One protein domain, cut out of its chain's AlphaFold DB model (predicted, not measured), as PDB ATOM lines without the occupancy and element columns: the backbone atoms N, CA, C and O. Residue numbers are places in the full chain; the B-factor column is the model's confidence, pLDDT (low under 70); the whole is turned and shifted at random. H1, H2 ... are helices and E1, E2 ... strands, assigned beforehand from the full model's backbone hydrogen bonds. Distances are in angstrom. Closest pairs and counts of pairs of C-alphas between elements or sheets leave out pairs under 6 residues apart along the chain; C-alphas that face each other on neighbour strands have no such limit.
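This is residues 5 to 104 of the 106 residues of an uncharacterized protein of Flavonifractor plautii ATCC 29863 (UniProt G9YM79). A small head, the sheet E2 E3 E1 E4 with H1 over one face, is followed by two long helices, H2 and H3, that meet at their ends in a V. H3 sticks out as an arm with its free residues 86 to 104. The printed part has 100 residues, with three named helices and four named strands in the order E1 H1 E2 E3 E4 H2 H3; the sheet is antiparallel and the class mixed. The whole is extended, with a radius of gyration of the C-alphas of 20.2 A and spans of 64 by 28 by 21 A.

E1, residues 6 to 10, leads by a tight link to H1, residues 14 to 23. E2, residues 26 to 29, and E3, residues 34 to 38, form a hairpin, with N 28 and O 35 within hydrogen-bond range at 2.9 A. E3 is antiparallel to E1, with N 8 and O 36 at 2.8 A. E1, H1 and E2 form a split strand-helix-strand unit, its strands running the same way with E3 between them; the crossover is right-handed. H1 and the sheet make two layers, a helix on one face, at a height over the sheet of 9.0 A; the closest C-alphas of H1 and E2 are those of Ala 20 and His 27, 6.3 A. E4, residues 47 to 49, is an edge strand antiparallel to E1, with N 9 and O 47 at 2.8 A. H2, residues 57 to 76, only grazes the sheet with residues 59 to 67. H2 and H3, residues 79 to 104, only just touch, only at the corner, with 3 pairs of C-alphas within 8 A, made by residues 75 to 76 and 81 to 82 alone; the closest are Leu 75 and Gln 82, 6.1 A, and the lines are about perpendicular at 80 degrees. In H1, H2 and H3 every O i to N i+4 pair is within hydrogen-bond range.

E1 begins at C-alpha 6 (18.710, -49.668, 3.517) and measures 13.3 A. H1 measures 14.2 A and H2 28.8 A. H3 measures 37.8 A, ending at C-alpha 104 (24.498, -3.469, 25.688).

The two C-alphas farthest apart, Glu 15 and Lys 104, are 65.9 A apart. The printed part has no cut, no link is long, and no printed residue is under 70 in pLDDT.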
ATOM      1  N   TYR A   5      16.405 -48.198   7.536       91.38
ATOM      2  CA  TYR A   5      16.393 -47.994   6.096       91.38
ATOM      3  C   TYR A   5      17.705 -48.496   5.474       91.38
ATOM      4  O   TYR A   5      18.781 -48.398   6.069       91.38
ATOM      5  N   ARG A   6      17.604 -49.079   4.279       94.25
ATOM      6  CA  ARG A   6      18.710 -49.668   3.517       94.25
ATOM      7  C   ARG A   6      18.604 -49.261   2.056       94.25
ATOM      8  O   ARG A   6      17.499 -49.143   1.530       94.25
ATOM      9  N   ILE A   7      19.752 -49.064   1.414       95.50
ATOM     10  CA  ILE A   7      19.838 -48.665   0.008       95.50
ATOM     11  C   ILE A   7      20.109 -49.901  -0.840       95.50
ATOM     12  O   ILE A   7      21.073 -50.633  -0.607       95.50
ATOM     13  N   TYR A   8      19.270 -50.111  -1.842       96.31
ATOM     14  CA  TYR A   8      19.396 -51.180  -2.815       96.31
ATOM     15  C   TYR A   8      19.579 -50.590  -4.207       96.31
ATOM     16  O   TYR A   8      18.934 -49.603  -4.545       96.31
ATOM     17  N   GLN A   9      20.439 -51.206  -5.008       95.81
ATOM     18  CA  GLN A   9      20.676 -50.850  -6.402       95.81
ATOM     19  C   GLN A   9      20.189 -51.969  -7.317       95.81
ATOM     20  O   GLN A   9      20.391 -53.148  -7.019       95.81
ATOM     21  N   MET A  10      19.578 -51.603  -8.436       94.75
ATOM     22  CA  MET A  10      19.168 -52.520  -9.497       94.75
ATOM     23  C   MET A  10      19.332 -51.870 -10.875       94.75
ATOM     24  O   MET A  10      19.541 -50.659 -10.987       94.75
ATOM     25  N   THR A  11      19.241 -52.683 -11.923       94.50
ATOM     26  CA  THR A  11      19.238 -52.215 -13.314       94.50
ATOM     27  C   THR A  11      17.973 -51.393 -13.591       94.50
ATOM     28  O   THR A  11      16.890 -51.840 -13.205       94.50
ATOM     29  N   PRO A  12      18.062 -50.230 -14.262       95.12
ATOM     30  CA  PRO A  12      16.922 -49.347 -14.491       95.12
ATOM     31  C   PRO A  12      16.108 -49.797 -15.717       95.12
ATOM     32  O   PRO A  12      16.066 -49.117 -16.738       95.12
ATOM     33  N   THR A  13      15.489 -50.976 -15.650       95.00
ATOM     34  CA  THR A  13      14.518 -51.412 -16.669       95.00
ATOM     35  C   THR A  13      13.168 -50.741 -16.416       95.00
ATOM     36  O   THR A  13      12.869 -50.390 -15.275       95.00
ATOM     37  N   ALA A  14      12.336 -50.586 -17.451       94.00
ATOM     38  CA  ALA A  14      10.992 -50.015 -17.301       94.00
ATOM     39  C   ALA A  14      10.181 -50.751 -16.219       94.00
ATOM     40  O   ALA A  14       9.678 -50.126 -15.294       94.00
ATOM     41  N   GLU A  15      10.199 -52.087 -16.247       94.06
ATOM     42  CA  GLU A  15       9.550 -52.932 -15.238       94.06
ATOM     43  C   GLU A  15      10.044 -52.646 -13.811       94.06
ATOM     44  O   GLU A  15       9.246 -52.516 -12.884       94.06
ATOM     45  N   HIS A  16      11.359 -52.516 -13.609       94.12
ATOM     46  CA  HIS A  16      11.901 -52.211 -12.288       94.12
ATOM     47  C   HIS A  16      11.553 -50.796 -11.827       94.12
ATOM     48  O   HIS A  16      11.335 -50.590 -10.634       94.12
ATOM     49  N   ILE A  17      11.517 -49.829 -12.747       94.38
ATOM     50  CA  ILE A  17      11.149 -48.443 -12.446       94.38
ATOM     51  C   ILE A  17       9.681 -48.381 -12.022       94.38
ATOM     52  O   ILE A  17       9.397 -47.833 -10.958       94.38
ATOM     53  N   ASP A  18       8.783 -49.009 -12.779       94.88
ATOM     54  CA  ASP A  18       7.351 -49.055 -12.470       94.88
ATOM     55  C   ASP A  18       7.101 -49.765 -11.135       94.88
ATOM     56  O   ASP A  18       6.413 -49.243 -10.254       94.88
ATOM     57  N   TYR A  19       7.750 -50.913 -10.920       93.44
ATOM     58  CA  TYR A  19       7.694 -51.631  -9.649       93.44
ATOM     59  C   TYR A  19       8.215 -50.784  -8.479       93.44
ATOM     60  O   TYR A  19       7.630 -50.780  -7.388       93.44
ATOM     61  N   ALA A  20       9.320 -50.059  -8.678       93.81
ATOM     62  CA  ALA A  20       9.890 -49.203  -7.649       93.81
ATOM     63  C   ALA A  20       8.960 -48.037  -7.298       93.81
ATOM     64  O   ALA A  20       8.764 -47.768  -6.110       93.81
ATOM     65  N   ALA A  21       8.360 -47.411  -8.311       93.69
ATOM     66  CA  ALA A  21       7.399 -46.327  -8.155       93.69
ATOM     67  C   ALA A  21       6.126 -46.775  -7.422       93.69
ATOM     68  O   ALA A  21       5.627 -46.048  -6.564       93.69
ATOM     69  N   GLU A  22       5.641 -47.990  -7.688       95.06
ATOM     70  CA  GLU A  22       4.440 -48.530  -7.046       95.06
ATOM     71  C   GLU A  22       4.684 -48.945  -5.581       95.06
ATOM     72  O   GLU A  22       3.844 -48.727  -4.704       95.06
ATOM     73  N   LYS A  23       5.827 -49.582  -5.281       94.06
ATOM     74  CA  LYS A  23       6.048 -50.239  -3.975       94.06
ATOM     75  C   LYS A  23       6.846 -49.408  -2.974       94.06
ATOM     76  O   LYS A  23       6.706 -49.612  -1.754       94.06
ATOM     77  N   TYR A  24       7.704 -48.504  -3.447       94.88
ATOM     78  CA  TYR A  24       8.699 -47.839  -2.615       94.88
ATOM     79  C   TYR A  24       8.634 -46.320  -2.726       94.88
ATOM     80  O   TYR A  24       8.859 -45.720  -3.771       94.88
ATOM     81  N   ARG A  25       8.423 -45.692  -1.568       94.50
ATOM     82  CA  ARG A  25       8.335 -44.239  -1.439       94.50
ATOM     83  C   ARG A  25       9.597 -43.515  -1.911       94.50
ATOM     84  O   ARG A  25       9.495 -42.497  -2.579       94.50
ATOM     85  N   PHE A  26      10.774 -44.022  -1.543       96.00
ATOM     86  CA  PHE A  26      12.047 -43.424  -1.934       96.00
ATOM     87  C   PHE A  26      12.717 -44.297  -2.989       96.00
ATOM     88  O   PHE A  26      13.330 -45.324  -2.679       96.00
ATOM     89  N   HIS A  27      12.603 -43.865  -4.238       96.19
ATOM     90  CA  HIS A  27      13.302 -44.439  -5.376       96.19
ATOM     91  C   HIS A  27      13.938 -43.326  -6.217       96.19
ATOM     92  O   HIS A  27      13.498 -42.176  -6.190       96.19
ATOM     93  N   ARG A  28      15.004 -43.663  -6.944       95.56
ATOM     94  CA  ARG A  28      15.693 -42.758  -7.868       95.56
ATOM     95  C   ARG A  28      16.167 -43.545  -9.076       95.56
ATOM     96  O   ARG A  28      17.090 -44.350  -8.961       95.56
ATOM     97  N   ALA A  29      15.532 -43.307 -10.215       95.12
ATOM     98  CA  ALA A  29      15.950 -43.862 -11.491       95.12
ATOM     99  C   ALA A  29      16.952 -42.921 -12.168       95.12
ATOM    100  O   ALA A  29      16.745 -41.710 -12.232       95.12
ATOM    101  N   THR A  30      18.031 -43.490 -12.685       92.19
ATOM    102  CA  THR A  30      18.982 -42.831 -13.584       92.19
ATOM    103  C   THR A  30      19.213 -43.741 -14.795       92.19
ATOM    104  O   THR A  30      18.881 -44.927 -14.723       92.19
ATOM    105  N   PRO A  31      19.822 -43.252 -15.891       90.25
ATOM    106  CA  PRO A  31      20.150 -44.103 -17.037       90.25
ATOM    107  C   PRO A  31      21.066 -45.293 -16.704       90.25
ATOM    108  O   PRO A  31      21.067 -46.284 -17.426       90.25
ATOM    109  N   HIS A  32      21.853 -45.209 -15.626       91.12
ATOM    110  CA  HIS A  32      22.844 -46.230 -15.268       91.12
ATOM    111  C   HIS A  32      22.362 -47.186 -14.178       91.12
ATOM    112  O   HIS A  32      22.768 -48.348 -14.140       91.12
ATOM    113  N   HIS A  33      21.499 -46.716 -13.282       93.62
ATOM    114  CA  HIS A  33      21.045 -47.493 -12.137       93.62
ATOM    115  C   HIS A  33      19.743 -46.954 -11.557       93.62
ATOM    116  O   HIS A  33      19.417 -45.772 -11.669       93.62
ATOM    117  N   LEU A  34      19.034 -47.836 -10.865       96.38
ATOM    118  CA  LEU A  34      17.875 -47.517 -10.048       96.38
ATOM    119  C   LEU A  34      18.219 -47.773  -8.579       96.38
ATOM    120  O   LEU A  34      18.598 -48.887  -8.209       96.38
ATOM    121  N   LEU A  35      18.095 -46.738  -7.749       96.88
ATOM    122  CA  LEU A  35      18.223 -46.840  -6.298       96.88
ATOM    123  C   LEU A  35      16.851 -46.938  -5.644       96.88
ATOM    124  O   LEU A  35      15.925 -46.216  -6.002       96.88
ATOM    125  N   VAL A  36      16.756 -47.784  -4.623       97.00
ATOM    126  CA  VAL A  36      15.600 -47.898  -3.734       97.00
ATOM    127  C   VAL A  36      16.088 -47.768  -2.301       97.00
ATOM    128  O   VAL A  36      16.916 -48.563  -1.852       97.00
ATOM    129  N   TYR A  37      15.568 -46.786  -1.566       96.12
ATOM    130  CA  TYR A  37      15.901 -46.569  -0.162       96.12
ATOM    131  C   TYR A  37      14.708 -46.930   0.718       96.12
ATOM    132  O   TYR A  37      13.672 -46.270   0.719       96.12
ATOM    133  N   THR A  38      14.804 -48.046   1.438       94.69
ATOM    134  CA  THR A  38      13.631 -48.609   2.107       94.69
ATOM    135  C   THR A  38      13.970 -49.362   3.381       94.69
ATOM    136  O   THR A  38      15.024 -49.980   3.510       94.69
ATOM    137  N   ASN A  39      13.036 -49.330   4.325       92.25
ATOM    138  CA  ASN A  39      12.997 -50.179   5.509       92.25
ATOM    139  C   ASN A  39      12.049 -51.390   5.342       92.25
ATOM    140  O   ASN A  39      11.842 -52.147   6.293       92.25
ATOM    141  N   LYS A  40      11.458 -51.566   4.149       91.56
ATOM    142  CA  LYS A  40      10.583 -52.690   3.786       91.56
ATOM    143  C   LYS A  40      11.397 -53.879   3.250       91.56
ATOM    144  O   LYS A  40      12.627 -53.919   3.323       91.56
ATOM    145  N   ARG A  41      10.692 -54.872   2.697       90.75
ATOM    146  CA  ARG A  41      11.290 -56.035   2.028       90.75
ATOM    147  C   ARG A  41      12.227 -55.591   0.898       90.75
ATOM    148  O   ARG A  41      11.873 -54.727   0.095       90.75
ATOM    149  N   LYS A  42      13.394 -56.242   0.832       92.31
ATOM    150  CA  LYS A  42      14.383 -56.087  -0.241       92.31
ATOM    151  C   LYS A  42      13.711 -56.266  -1.620       92.31
ATOM    152  O   LYS A  42      13.052 -57.292  -1.805       92.31
ATOM    153  N   PRO A  43      13.926 -55.350  -2.580       92.12
ATOM    154  CA  PRO A  43      13.464 -55.534  -3.953       92.12
ATOM    155  C   PRO A  43      14.109 -56.755  -4.631       92.12
ATOM    156  O   PRO A  43      15.304 -57.018  -4.431       92.12
ATOM    157  N   GLY A  44      13.352 -57.487  -5.452       89.56
ATOM    158  CA  GLY A  44      13.885 -58.585  -6.271       89.56
ATOM    159  C   GLY A  44      15.013 -58.111  -7.195       89.56
ATOM    160  O   GLY A  44      15.035 -56.952  -7.593       89.56
ATOM    161  N   GLY A  45      16.006 -58.966  -7.463       87.94
ATOM    162  CA  GLY A  45      17.114 -58.635  -8.378       87.94
ATOM    163  C   GLY A  45      18.063 -57.516  -7.917       87.94
ATOM    164  O   GLY A  45      18.949 -57.126  -8.668       87.94
ATOM    165  N   SER A  46      17.908 -57.000  -6.695       94.12
ATOM    166  CA  SER A  46      18.710 -55.876  -6.202       94.12
ATOM    167  C   SER A  46      19.957 -56.278  -5.410       94.12
ATOM    168  O   SER A  46      20.018 -57.334  -4.765       94.12
ATOM    169  N   THR A  47      20.926 -55.369  -5.372       94.69
ATOM    170  CA  THR A  47      22.162 -55.464  -4.588       94.69
ATOM    171  C   THR A  47      22.143 -54.446  -3.455       94.69
ATOM    172  O   THR A  47      21.795 -53.287  -3.659       94.69
ATOM    173  N   LEU A  48      22.505 -54.867  -2.241       95.31
ATOM    174  CA  LEU A  48      22.598 -53.964  -1.091       95.31
ATOM    175  C   LEU A  48      23.854 -53.094  -1.206       95.31
ATOM    176  O   LEU A  48      24.966 -53.622  -1.240       95.31
ATOM    177  N   ILE A  49      23.685 -51.777  -1.147       94.19
ATOM    178  CA  ILE A  49      24.799 -50.845  -0.980       94.19
ATOM    179  C   ILE A  49      25.114 -50.746   0.512       94.19
ATOM    180  O   ILE A  49      24.338 -50.206   1.299       94.19
ATOM    181  N   ARG A  50      26.262 -51.301   0.914       89.31
ATOM    182  CA  ARG A  50      26.687 -51.329   2.325       89.31
ATOM    183  C   ARG A  50      27.184 -49.978   2.827       89.31
ATOM    184  O   ARG A  50      27.053 -49.689   4.011       89.31
ATOM    185  N   ASN A  51      27.767 -49.176   1.942       88.19
ATOM    186  CA  ASN A  51      28.344 -47.887   2.287       88.19
ATOM    187  C   ASN A  51      27.764 -46.799   1.384       88.19
ATOM    188  O   ASN A  51      28.162 -46.674   0.235       88.19
ATOM    189  N   ALA A  52      26.864 -45.970   1.916       84.56
ATOM    190  CA  ALA A  52      26.293 -44.858   1.158       84.56
ATOM    191  C   ALA A  52      27.362 -43.867   0.653       84.56
ATOM    192  O   ALA A  52      27.144 -43.197  -0.348       84.56
ATOM    193  N   ARG A  53      28.542 -43.791   1.290       86.50
ATOM    194  CA  ARG A  53      29.633 -42.908   0.845       86.50
ATOM    195  C   ARG A  53      30.259 -43.341  -0.481       86.50
ATOM    196  O   ARG A  53      30.872 -42.504  -1.134       86.50
ATOM    197  N   SER A  54      30.107 -44.606  -0.882       89.31
ATOM    198  CA  SER A  54      30.614 -45.086  -2.175       89.31
ATOM    199  C   SER A  54      29.736 -44.672  -3.355       89.31
ATOM    200  O   SER A  54      30.125 -44.889  -4.496       89.31
ATOM    201  N   LEU A  55      28.549 -44.113  -3.100       90.50
ATOM    202  CA  LEU A  55      27.683 -43.594  -4.150       90.50
ATOM    203  C   LEU A  55      28.275 -42.323  -4.777       90.50
ATOM    204  O   LEU A  55      28.954 -41.562  -4.078       90.50
ATOM    205  N   PRO A  56      27.977 -42.042  -6.057       92.38
ATOM    206  CA  PRO A  56      28.240 -40.746  -6.679       92.38
ATOM    207  C   PRO A  56      27.609 -39.587  -5.897       92.38
ATOM    208  O   PRO A  56      26.600 -39.764  -5.215       92.38
ATOM    209  N   ALA A  57      28.176 -38.380  -6.016       93.25
ATOM    210  CA  ALA A  57      27.698 -37.206  -5.275       93.25
ATOM    211  C   ALA A  57      26.180 -36.945  -5.414       93.25
ATOM    212  O   ALA A  57      25.534 -36.837  -4.369       93.25
ATOM    213  N   PRO A  58      25.577 -36.989  -6.622       93.94
ATOM    214  CA  PRO A  58      24.138 -36.747  -6.776       93.94
ATOM    215  C   PRO A  58      23.259 -37.762  -6.034       93.94
ATOM    216  O   PRO A  58      22.171 -37.442  -5.558       93.94
ATOM    217  N   ASP A  59      23.724 -39.004  -5.919       94.00
ATOM    218  CA  ASP A  59      22.988 -40.058  -5.226       94.00
ATOM    219  C   ASP A  59      23.156 -39.956  -3.709       94.00
ATOM    220  O   ASP A  59      22.216 -40.233  -2.964       94.00
ATOM    221  N   ARG A  60      24.324 -39.506  -3.234       93.94
ATOM    222  CA  ARG A  60      24.529 -39.199  -1.811       93.94
ATOM    223  C   ARG A  60      23.644 -38.049  -1.354       93.94
ATOM    224  O   ARG A  60      23.058 -38.136  -0.278       93.94
ATOM    225  N   GLU A  61      23.535 -37.000  -2.163       94.12
ATOM    226  CA  GLU A  61      22.654 -35.859  -1.900       94.12
ATOM    227  C   GLU A  61      21.191 -36.293  -1.841       94.12
ATOM    228  O   GLU A  61      20.471 -35.928  -0.913       94.12
ATOM    229  N   TRP A  62      20.768 -37.160  -2.764       95.69
ATOM    230  CA  TRP A  62      19.432 -37.745  -2.721       95.69
ATOM    231  C   TRP A  62      19.181 -38.554  -1.437       95.69
ATOM    232  O   TRP A  62      18.159 -38.357  -0.782       95.69
ATOM    233  N   VAL A  63      20.124 -39.410  -1.020       94.00
ATOM    234  CA  VAL A  63      20.015 -40.152   0.252       94.00
ATOM    235  C   VAL A  63      19.921 -39.196   1.445       94.00
ATOM    236  O   VAL A  63      19.123 -39.429   2.354       94.00
ATOM    237  N   ALA A  64      20.716 -38.122   1.452       91.50
ATOM    238  CA  ALA A  64      20.676 -37.112   2.505       91.50
ATOM    239  C   ALA A  64      19.302 -36.425   2.573       91.50
ATOM    240  O   ALA A  64      18.731 -36.328   3.658       91.50
ATOM    241  N   ALA A  65      18.726 -36.048   1.428       92.44
ATOM    242  CA  ALA A  65      17.381 -35.480   1.359       92.44
ATOM    243  C   ALA A  65      16.311 -36.454   1.891       92.44
ATOM    244  O   ALA A  65      15.456 -36.057   2.683       92.44
ATOM    245  N   CYS A  66      16.384 -37.743   1.540       93.38
ATOM    246  CA  CYS A  66      15.475 -38.749   2.096       93.38
ATOM    247  C   CYS A  66      15.617 -38.883   3.618       93.38
ATOM    248  O   CYS A  66      14.613 -38.999   4.316       93.38
ATOM    249  N   ASN A  67      16.844 -38.850   4.146       91.69
ATOM    250  CA  ASN A  67      17.079 -38.924   5.589       91.69
ATOM    251  C   ASN A  67      16.478 -37.734   6.340       91.69
ATOM    252  O   ASN A  67      15.939 -37.940   7.422       91.69
ATOM    253  N   ILE A  68      16.528 -36.525   5.773       89.62
ATOM    254  CA  ILE A  68      15.896 -35.337   6.368       89.62
ATOM    255  C   ILE A  68      14.384 -35.546   6.488       89.62
ATOM    256  O   ILE A  68      13.820 -35.313   7.553       89.62
ATOM    257  N   ILE A  69      13.737 -36.057   5.434       90.94
ATOM    258  CA  ILE A  69      12.297 -36.354   5.447       90.94
ATOM    259  C   ILE A  69      11.974 -37.415   6.509       90.94
ATOM    260  O   ILE A  69      11.087 -37.212   7.331       90.94
ATOM    261  N   ILE A  70      12.721 -38.523   6.530       89.38
ATOM    262  CA  ILE A  70      12.518 -39.615   7.495       89.38
ATOM    263  C   ILE A  70      12.712 -39.124   8.937       89.38
ATOM    264  O   ILE A  70      11.942 -39.499   9.817       89.38
ATOM    265  N   ALA A  71      13.732 -38.300   9.190       85.25
ATOM    266  CA  ALA A  71      14.002 -37.744  10.513       85.25
ATOM    267  C   ALA A  71      12.915 -36.754  10.949       85.25
ATOM    268  O   ALA A  71      12.465 -36.818  12.089       85.25
ATOM    269  N   GLY A  72      12.455 -35.889  10.041       84.56
ATOM    270  CA  GLY A  72      11.348 -34.969  10.303       84.56
ATOM    271  C   GLY A  72      10.051 -35.705  10.645       84.56
ATOM    272  O   GLY A  72       9.357 -35.330  11.583       84.56
ATOM    273  N   GLU A  73       9.754 -36.804   9.951       86.50
ATOM    274  CA  GLU A  73       8.604 -37.654  10.269       86.50
ATOM    275  C   GLU A  73       8.760 -38.391  11.592       86.50
ATOM    276  O   GLU A  73       7.794 -38.507  12.340       86.50
ATOM    277  N   ALA A  74       9.952 -38.904  11.892       83.19
ATOM    278  CA  ALA A  74      10.216 -39.537  13.178       83.19
ATOM    279  C   ALA A  74      10.010 -38.543  14.329       83.19
ATOM    280  O   ALA A  74       9.393 -38.904  15.323       83.19
ATOM    281  N   LEU A  75      10.456 -37.295  14.154       80.31
ATOM    282  CA  LEU A  75      10.253 -36.229  15.129       80.31
ATOM    283  C   LEU A  75       8.776 -35.840  15.266       80.31
ATOM    284  O   LEU A  75       8.285 -35.717  16.377       80.31
ATOM    285  N   HIS A  76       8.050 -35.678  14.158       78.44
ATOM    286  CA  HIS A  76       6.621 -35.349  14.211       78.44
ATOM    287  C   HIS A  76       5.800 -36.466  14.881       78.44
ATOM    288  O   HIS A  76       4.803 -36.202  15.551       78.44
ATOM    289  N   ASN A  77       6.189 -37.726  14.695       79.81
ATOM    290  CA  ASN A  77       5.492 -38.865  15.295       79.81
ATOM    291  C   ASN A  77       5.891 -39.126  16.759       79.81
ATOM    292  O   ASN A  77       5.363 -40.062  17.356       79.81
ATOM    293  N   ASP A  78       6.790 -38.318  17.329       82.19
ATOM    294  CA  ASP A  78       7.211 -38.376  18.729       82.19
ATOM    295  C   ASP A  78       6.895 -37.029  19.418       82.19
ATOM    296  O   ASP A  78       7.716 -36.105  19.411       82.19
ATOM    297  N   PRO A  79       5.682 -36.887  19.991       77.31
ATOM    298  CA  PRO A  79       5.241 -35.643  20.620       77.31
ATOM    299  C   PRO A  79       6.143 -35.201  21.778       77.31
ATOM    300  O   PRO A  79       6.328 -34.001  21.983       77.31
ATOM    301  N   ASP A  80       6.728 -36.155  22.507       81.00
ATOM    302  CA  ASP A  80       7.614 -35.878  23.636       81.00
ATOM    303  C   ASP A  80       8.954 -35.320  23.140       81.00
ATOM    304  O   ASP A  80       9.450 -34.319  23.666       81.00
ATOM    305  N   ALA A  81       9.514 -35.904  22.076       75.75
ATOM    306  CA  ALA A  81      10.705 -35.364  21.426       75.75
ATOM    307  C   ALA A  81      10.448 -33.970  20.831       75.75
ATOM    308  O   ALA A  81      11.292 -33.079  20.958       75.75
ATOM    309  N   GLN A  82       9.278 -33.746  20.227       78.62
ATOM    310  CA  GLN A  82       8.901 -32.441  19.688       78.62
ATOM    311  C   GLN A  82       8.784 -31.381  20.794       78.62
ATOM    312  O   GLN A  82       9.334 -30.286  20.654       78.62
ATOM    313  N   ALA A  83       8.125 -31.707  21.910       80.94
ATOM    314  CA  ALA A  83       8.021 -30.820  23.065       80.94
ATOM    315  C   ALA A  83       9.399 -30.515  23.678       80.94
ATOM    316  O   ALA A  83       9.691 -29.365  24.005       80.94
ATOM    317  N   GLY A  84      10.275 -31.521  23.772       82.62
ATOM    318  CA  GLY A  84      11.648 -31.352  24.247       82.62
ATOM    319  C   GLY A  84      12.463 -30.374  23.397       82.62
ATOM    320  O   GLY A  84      13.136 -29.504  23.947       82.62
ATOM    321  N   ILE A  85      12.363 -30.461  22.065       83.12
ATOM    322  CA  ILE A  85      13.050 -29.529  21.154       83.12
ATOM    323  C   ILE A  85      12.506 -28.106  21.297       83.12
ATOM    324  O   ILE A  85      13.291 -27.165  21.343       83.12
ATOM    325  N   LEU A  86      11.185 -27.934  21.388       84.44
ATOM    326  CA  LEU A  86      10.583 -26.606  21.551       84.44
ATOM    327  C   LEU A  86      11.006 -25.944  22.865       84.44
ATOM    328  O   LEU A  86      11.353 -24.765  22.868       84.44
ATOM    329  N   ASN A  87      11.039 -26.707  23.958       86.50
ATOM    330  CA  ASN A  87      11.510 -26.203  25.246       86.50
ATOM    331  C   ASN A  87      12.988 -25.799  25.182       86.50
ATOM    332  O   ASN A  87      13.344 -24.717  25.636       86.50
ATOM    333  N   PHE A  88      13.831 -26.616  24.546       86.69
ATOM    334  CA  PHE A  88      15.242 -26.284  24.353       86.69
ATOM    335  C   PHE A  88      15.445 -25.011  23.513       86.69
ATOM    336  O   PHE A  88      16.293 -24.187  23.847       86.69
ATOM    337  N   LEU A  89      14.661 -24.819  22.446       89.19
ATOM    338  CA  LEU A  89      14.711 -23.596  21.638       89.19
ATOM    339  C   LEU A  89      14.290 -22.362  22.446       89.19
ATOM    340  O   LEU A  89      14.964 -21.338  22.375       89.19
ATOM    341  N   ALA A  90      13.233 -22.473  23.252       86.75
ATOM    342  CA  ALA A  90      12.790 -21.388  24.125       86.75
ATOM    343  C   ALA A  90      13.840 -21.029  25.195       86.75
ATOM    344  O   ALA A  90      14.017 -19.855  25.533       86.75
ATOM    345  N   ASP A  91      14.552 -22.025  25.725       89.88
ATOM    346  CA  ASP A  91      15.642 -21.800  26.674       89.88
ATOM    347  C   ASP A  91      16.839 -21.112  26.005       89.88
ATOM    348  O   ASP A  91      17.378 -20.152  26.559       89.88
ATOM    349  N   LEU A  92      17.203 -21.518  24.783       90.38
ATOM    350  CA  LEU A  92      18.241 -20.849  23.992       90.38
ATOM    351  C   LEU A  92      17.890 -19.395  23.663       90.38
ATOM    352  O   LEU A  92      18.752 -18.526  23.773       90.38
ATOM    353  N   GLU A  93      16.644 -19.112  23.277       89.75
ATOM    354  CA  GLU A  93      16.184 -17.742  23.019       89.75
ATOM    355  C   GLU A  93      16.344 -16.867  24.268       89.75
ATOM    356  O   GLU A  93      16.911 -15.776  24.192       89.75
ATOM    357  N   LYS A  94      15.953 -17.380  25.442       91.38
ATOM    358  CA  LYS A  94      16.148 -16.675  26.718       91.38
ATOM    359  C   LYS A  94      17.617 -16.444  27.053       91.38
ATOM    360  O   LYS A  94      17.961 -15.391  27.591       91.38
ATOM    361  N   GLU A  95      18.488 -17.424  26.822       89.88
ATOM    362  CA  GLU A  95      19.925 -17.248  27.054       89.88
ATOM    363  C   GLU A  95      20.528 -16.213  26.102       89.88
ATOM    364  O   GLU A  95      21.311 -15.363  26.538       89.88
ATOM    365  N   LEU A  96      20.106 -16.218  24.838       89.31
ATOM    366  CA  LEU A  96      20.553 -15.257  23.837       89.31
ATOM    367  C   LEU A  96      20.116 -13.828  24.186       89.31
ATOM    368  O   LEU A  96      20.929 -12.909  24.103       89.31
ATOM    369  N   GLU A  97      18.873 -13.631  24.628       90.62
ATOM    370  CA  GLU A  97      18.386 -12.328  25.102       90.62
ATOM    371  C   GLU A  97      19.215 -11.807  26.284       90.62
ATOM    372  O   GLU A  97      19.637 -10.649  26.289       90.62
ATOM    373  N   LYS A  98      19.520 -12.669  27.264       91.50
ATOM    374  CA  LYS A  98      20.371 -12.305  28.411       91.50
ATOM    375  C   LYS A  98      21.782 -11.907  27.991       91.50
ATOM    376  O   LYS A  98      22.388 -11.045  28.626       91.50
ATOM    377  N   GLU A  99      22.339 -12.562  26.978       88.38
ATOM    378  CA  GLU A  99      23.655 -12.211  26.440       88.38
ATOM    379  C   GLU A  99      23.610 -10.866  25.698       88.38
ATOM    380  O   GLU A  99      24.472 -10.014  25.906       88.38
ATOM    381  N   GLN A 100      22.564 -10.618  24.903       86.00
ATOM    382  CA  GLN A 100      22.379  -9.341  24.204       86.00
ATOM    383  C   GLN A 100      22.207  -8.154  25.158       86.00
ATOM    384  O   GLN A 100      22.696  -7.066  24.859       86.00
ATOM    385  N   VAL A 101      21.516  -8.339  26.286       89.88
ATOM    386  CA  VAL A 101      21.397  -7.303  27.326       89.88
ATOM    387  C   VAL A 101      22.761  -7.023  27.955       89.88
ATOM    388  O   VAL A 101      23.178  -5.868  27.995       89.88
ATOM    389  N   ARG A 102      23.509  -8.067  28.337       85.75
ATOM    390  CA  ARG A 102      24.863  -7.920  28.898       85.75
ATOM    391  C   ARG A 102      25.823  -7.184  27.963       85.75
ATOM    392  O   ARG A 102      26.592  -6.356  28.428       85.75
ATOM    393  N   LEU A 103      25.751  -7.441  26.657       81.81
ATOM    394  CA  LEU A 103      26.570  -6.750  25.652       81.81
ATOM    395  C   LEU A 103      26.179  -5.280  25.427       81.81
ATOM    396  O   LEU A 103      26.982  -4.530  24.885       81.81
ATOM    397  N   LYS A 104      24.956  -4.868  25.785       73.94
ATOM    398  CA  LYS A 104      24.498  -3.469  25.688       73.94
ATOM    399  C   LYS A 104      24.796  -2.653  26.945       73.94
ATOM    400  O   LYS A 104      24.808  -1.429  26.873       73.94
TER     401      LYS A 104